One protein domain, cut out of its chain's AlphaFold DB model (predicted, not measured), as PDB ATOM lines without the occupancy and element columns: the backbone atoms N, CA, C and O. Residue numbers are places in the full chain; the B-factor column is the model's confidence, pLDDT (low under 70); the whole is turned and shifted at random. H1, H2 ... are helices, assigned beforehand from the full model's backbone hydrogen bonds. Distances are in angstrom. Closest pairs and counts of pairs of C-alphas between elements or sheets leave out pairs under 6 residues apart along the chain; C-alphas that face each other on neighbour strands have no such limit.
ATOM      1  N   LEU A 153     267.597 249.425 273.263       97.06
ATOM      2  CA  LEU A 153     266.184 249.621 273.570       97.06
ATOM      3  C   LEU A 153     265.840 249.132 274.979       97.06
ATOM      4  O   LEU A 153     265.069 249.787 275.679       97.06
ATOM      5  N   ALA A 154     266.422 248.015 275.423       97.69
ATOM      6  CA  ALA A 154     266.264 247.547 276.798       97.69
ATOM      7  C   ALA A 154     266.830 248.560 277.811       97.69
ATOM      8  O   ALA A 154     266.160 248.876 278.794       97.69
ATOM      9  N   VAL A 155     268.010 249.132 277.537       97.69
ATOM     10  CA  VAL A 155     268.609 250.201 278.356       97.69
ATOM     11  C   VAL A 155     267.716 251.447 278.365       97.69
ATOM     12  O   VAL A 155     267.390 251.961 279.435       97.69
ATOM     13  N   LYS A 156     267.247 251.901 277.196       96.06
ATOM     14  CA  LYS A 156     266.320 253.035 277.063       96.06
ATOM     15  C   LYS A 156     265.059 252.824 277.899       96.06
ATOM     16  O   LYS A 156     264.713 253.700 278.675       96.06
ATOM     17  N   LYS A 157     264.413 251.658 277.813       94.12
ATOM     18  CA  LYS A 157     263.202 251.345 278.593       94.12
ATOM     19  C   LYS A 157     263.453 251.295 280.102       94.12
ATOM     20  O   LYS A 157     262.572 251.666 280.867       94.12
ATOM     21  N   ALA A 158     264.634 250.850 280.534       96.75
ATOM     22  CA  ALA A 158     264.991 250.803 281.951       96.75
ATOM     23  C   ALA A 158     265.235 252.198 282.556       96.75
ATOM     24  O   ALA A 158     264.962 252.404 283.737       96.75
ATOM     25  N   HIS A 159     265.742 253.145 281.760       95.56
ATOM     26  CA  HIS A 159     266.144 254.474 282.239       95.56
ATOM     27  C   HIS A 159     265.205 255.617 281.831       95.56
ATOM     28  O   HIS A 159     265.164 256.637 282.510       95.56
ATOM     29  N   ASP A 160     264.444 255.452 280.754       90.00
ATOM     30  CA  ASP A 160     263.458 256.403 280.240       90.00
ATOM     31  C   ASP A 160     262.197 255.658 279.744       90.00
ATOM     32  O   ASP A 160     261.908 255.620 278.543       90.00
ATOM     33  N   PRO A 161     261.438 255.019 280.659       88.25
ATOM     34  CA  PRO A 161     260.253 254.228 280.312       88.25
ATOM     35  C   PRO A 161     259.121 255.063 279.699       88.25
ATOM     36  O   PRO A 161     258.273 254.512 279.003       88.25
ATOM     37  N   GLY A 162     259.101 256.375 279.956       82.75
ATOM     38  CA  GLY A 162     258.131 257.312 279.387       82.75
ATOM     39  C   GLY A 162     258.534 257.877 278.026       82.75
ATOM     40  O   GLY A 162     257.779 258.670 277.473       82.75
ATOM     41  N   ASN A 163     259.709 257.499 277.505       84.06
ATOM     42  CA  ASN A 163     260.296 258.052 276.283       84.06
ATOM     43  C   ASN A 163     260.337 259.594 276.283       84.06
ATOM     44  O   ASN A 163     260.093 260.229 275.259       84.06
ATOM     45  N   LEU A 164     260.622 260.199 277.441       84.19
ATOM     46  CA  LEU A 164     260.654 261.654 277.614       84.19
ATOM     47  C   LEU A 164     261.773 262.289 276.783       84.19
ATOM     48  O   LEU A 164     261.617 263.392 276.263       84.19
ATOM     49  N   PHE A 165     262.899 261.587 276.635       85.31
ATOM     50  CA  PHE A 165     264.013 262.001 275.784       85.31
ATOM     51  C   PHE A 165     263.863 261.398 274.387       85.31
ATOM     52  O   PHE A 165     264.639 260.525 273.987       85.31
ATOM     53  N   TRP A 166     262.821 261.812 273.673       86.69
ATOM     54  CA  TRP A 166     262.562 261.368 272.308       86.69
ATOM     55  C   TRP A 166     263.309 262.219 271.273       86.69
ATOM     56  O   TRP A 166     263.504 263.423 271.448       86.69
ATOM     57  N   CYS A 167     263.695 261.576 270.176       86.44
ATOM     58  CA  CYS A 167     264.126 262.222 268.945       86.44
ATOM     59  C   CYS A 167     263.910 261.277 267.760       86.44
ATOM     60  O   CYS A 167     263.897 260.057 267.933       86.44
ATOM     61  N   HIS A 168     263.764 261.855 266.566       89.00
ATOM     62  CA  HIS A 168     263.638 261.109 265.314       89.00
ATOM     63  C   HIS A 168     264.818 260.145 265.122       89.00
ATOM     64  O   HIS A 168     265.980 260.547 265.255       89.00
ATOM     65  N   HIS A 169     264.515 258.874 264.857       92.12
ATOM     66  CA  HIS A 169     265.453 257.747 264.736       92.12
ATOM     67  C   HIS A 169     266.355 257.497 265.954       92.12
ATOM     68  O   HIS A 169     267.380 256.809 265.872       92.12
ATOM     69  N   CYS A 170     265.993 258.031 267.115       93.56
ATOM     70  CA  CYS A 170     266.656 257.673 268.357       93.56
ATOM     71  C   CYS A 170     266.191 256.306 268.854       93.56
ATOM     72  O   CYS A 170     265.112 255.818 268.533       93.56
ATOM     73  N   VAL A 171     267.002 255.665 269.694       95.38
ATOM     74  CA  VAL A 171     266.598 254.416 270.347       95.38
ATOM     75  C   VAL A 171     265.314 254.644 271.151       95.38
ATOM     76  O   VAL A 171     265.287 255.488 272.047       95.38
ATOM     77  N   GLY A 172     264.277 253.858 270.851       92.12
ATOM     78  CA  GLY A 172     262.940 254.017 271.437       92.12
ATOM     79  C   GLY A 172     261.943 254.757 270.544       92.12
ATOM     80  O   GLY A 172     260.777 254.850 270.920       92.12
ATOM     81  N   ASP A 173     262.372 255.246 269.382       91.62
ATOM     82  CA  ASP A 173     261.486 255.730 268.325       91.62
ATOM     83  C   ASP A 173     260.822 254.574 267.548       91.62
ATOM     84  O   ASP A 173     261.206 253.405 267.709       91.62
ATOM     85  N   ASN A 174     259.823 254.882 266.713       90.69
ATOM     86  CA  ASN A 174     259.165 253.894 265.861       90.69
ATOM     87  C   ASN A 174     260.154 253.353 264.802       90.69
ATOM     88  O   ASN A 174     260.578 254.096 263.916       90.69
ATOM     89  N   PRO A 175     260.525 252.059 264.844       91.88
ATOM     90  CA  PRO A 175     261.488 251.487 263.900       91.88
ATOM     91  C   PRO A 175     260.978 251.440 262.452       91.88
ATOM     92  O   PRO A 175     261.794 251.330 261.535       91.88
ATOM     93  N   ASP A 176     259.661 251.524 262.255       91.19
ATOM     94  CA  ASP A 176     259.015 251.511 260.941       91.19
ATOM     95  C   ASP A 176     258.744 252.927 260.401       91.19
ATOM     96  O   ASP A 176     258.284 253.079 259.271       91.19
ATOM     97  N   ASP A 177     259.050 253.967 261.184       89.94
ATOM     98  CA  ASP A 177     258.909 255.354 260.758       89.94
ATOM     99  C   ASP A 177     260.193 255.862 260.091       89.94
ATOM    100  O   ASP A 177     261.182 256.235 260.729       89.94
ATOM    101  N   ALA A 178     260.178 255.871 258.762       90.25
ATOM    102  CA  ALA A 178     261.259 256.447 257.978       90.25
ATOM    103  C   ALA A 178     261.181 257.978 257.901       90.25
ATOM    104  O   ALA A 178     262.221 258.607 257.716       90.25
ATOM    105  N   TYR A 179     259.988 258.567 258.018       87.25
ATOM    106  CA  TYR A 179     259.687 259.945 257.613       87.25
ATOM    107  C   TYR A 179     259.605 260.926 258.791       87.25
ATOM    108  O   TYR A 179     259.647 262.136 258.576       87.25
ATOM    109  N   GLY A 180     259.559 260.426 260.023       80.06
ATOM    110  CA  GLY A 180     259.483 261.236 261.235       80.06
ATOM    111  C   GLY A 180     258.072 261.728 261.507       80.06
ATOM    112  O   GLY A 180     257.889 262.893 261.887       80.06
ATOM    113  N   ASP A 181     257.097 260.842 261.292       69.50
ATOM    114  CA  ASP A 181     255.732 261.027 261.753       69.50
ATOM    115  C   ASP A 181     255.783 261.324 263.259       69.50
ATOM    116  O   ASP A 181     256.316 260.535 264.044       69.50
ATOM    117  N   PRO A 182     255.265 262.474 263.719       55.72
ATOM    118  CA  PRO A 182     255.329 262.813 265.130       55.72
ATOM    119  C   PRO A 182     254.628 261.721 265.941       55.72
ATOM    120  O   PRO A 182     253.411 261.554 265.839       55.72
ATOM    121  N   LEU A 183     255.396 260.981 266.754       47.22
ATOM    122  CA  LEU A 183     254.866 259.954 267.645       47.22
ATOM    123  C   LEU A 183     253.697 260.530 268.454       47.22
ATOM    124  O   LEU A 183     253.890 261.329 269.365       47.22
ATOM    125  N   GLY A 184     252.477 260.100 268.139       44.25
ATOM    126  CA  GLY A 184     251.357 260.061 269.077       44.25
ATOM    127  C   GLY A 184     250.830 261.379 269.660       44.25
ATOM    128  O   GLY A 184     249.866 261.314 270.417       44.25
ATOM    129  N   VAL A 185     251.356 262.561 269.314       40.62
ATOM    130  CA  VAL A 185     250.794 263.826 269.837       40.62
ATOM    131  C   VAL A 185     249.397 264.075 269.264       40.62
ATOM    132  O   VAL A 185     248.535 264.591 269.970       40.62
ATOM    133  N   TYR A 186     249.134 263.641 268.026       39.34
ATOM    134  CA  TYR A 186     247.812 263.753 267.397       39.34
ATOM    135  C   TYR A 186     246.889 262.558 267.671       39.34
ATOM    136  O   TYR A 186     245.688 262.743 267.809       39.34
ATOM    137  N   ALA A 187     247.411 261.343 267.864       36.78
ATOM    138  CA  ALA A 187     246.555 260.157 268.003       36.78
ATOM    139  C   ALA A 187     245.706 260.141 269.294       36.78
ATOM    140  O   ALA A 187     244.581 259.636 269.280       36.78
ATOM    141  N   ASP A 188     246.222 260.700 270.396       38.34
ATOM    142  CA  ASP A 188     245.473 260.836 271.656       38.34
ATOM    143  C   ASP A 188     244.841 262.224 271.836       38.34
ATOM    144  O   ASP A 188     243.824 262.344 272.525       38.34
ATOM    145  N   SER A 189     245.374 263.272 271.192       38.50
ATOM    146  CA  SER A 189     244.721 264.587 271.204       38.50
ATOM    147  C   SER A 189     243.497 264.637 270.294       38.50
ATOM    148  O   SER A 189     242.523 265.265 270.690       38.50
ATOM    149  N   ASP A 190     243.456 263.898 269.179       38.22
ATOM    150  CA  ASP A 190     242.266 263.797 268.322       38.22
ATOM    151  C   ASP A 190     241.127 263.028 268.995       38.22
ATOM    152  O   ASP A 190     239.964 263.413 268.873       38.22
ATOM    153  N   LYS A 191     241.434 261.996 269.792       35.69
ATOM    154  CA  LYS A 191     240.414 261.297 270.597       35.69
ATOM    155  C   LYS A 191     239.836 262.178 271.703       35.69
ATOM    156  O   LYS A 191     238.681 261.992 272.078       35.69
ATOM    157  N   LYS A 192     240.621 263.132 272.215       34.38
ATOM    158  CA  LYS A 192     240.167 264.131 273.193       34.38
ATOM    159  C   LYS A 192     239.449 265.312 272.526       34.38
ATOM    160  O   LYS A 192     238.459 265.799 273.061       34.38
TER     161      LYS A 192
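Overview. This is residues 153 to 192 of the 207 residues of the protein "BBE domain-containing protein" of Fusarium oxysporum f. sp. pisi HDV247 (UniProt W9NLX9). What is the shape? There is little regular structure: two short helices stand at the two ends of a long looping stretch, residues 160 to 184, and H2 sticks out. What is printed? 40 residues with two named helices, H1 then H2, 15 residues, class all helix, and no named strand. How dense is it? It is loose, with a radius of gyration of the C-alphas of 11.3 A and spans of 31 by 22 by 13 A.

Along the chain. Where is H2? Residues 185 to 192, 11.1 A long, ending at C-alpha 192 (240.167, 264.131, 273.193). Where is H1? Residues 153 to 159, 9.9 A, from C-alpha 153 (266.184, 249.621, 273.570).

Arrangement. Do the helices meet? H2 and H1 are apart, and residues 184 to 192 stand free. Are their backbones in range? Every O i to N i+4 pair is within hydrogen-bond range in H1, 2 of 4 in H2.

Size, cuts and confidence. How far does it reach? The farthest C-alphas, Val 155 and Lys 192, are 32.1 A apart; the printed part has no cut, and the H1 to H2 link is long, 25 residues. Where is confidence low? Residues 181 to 192 are under 70.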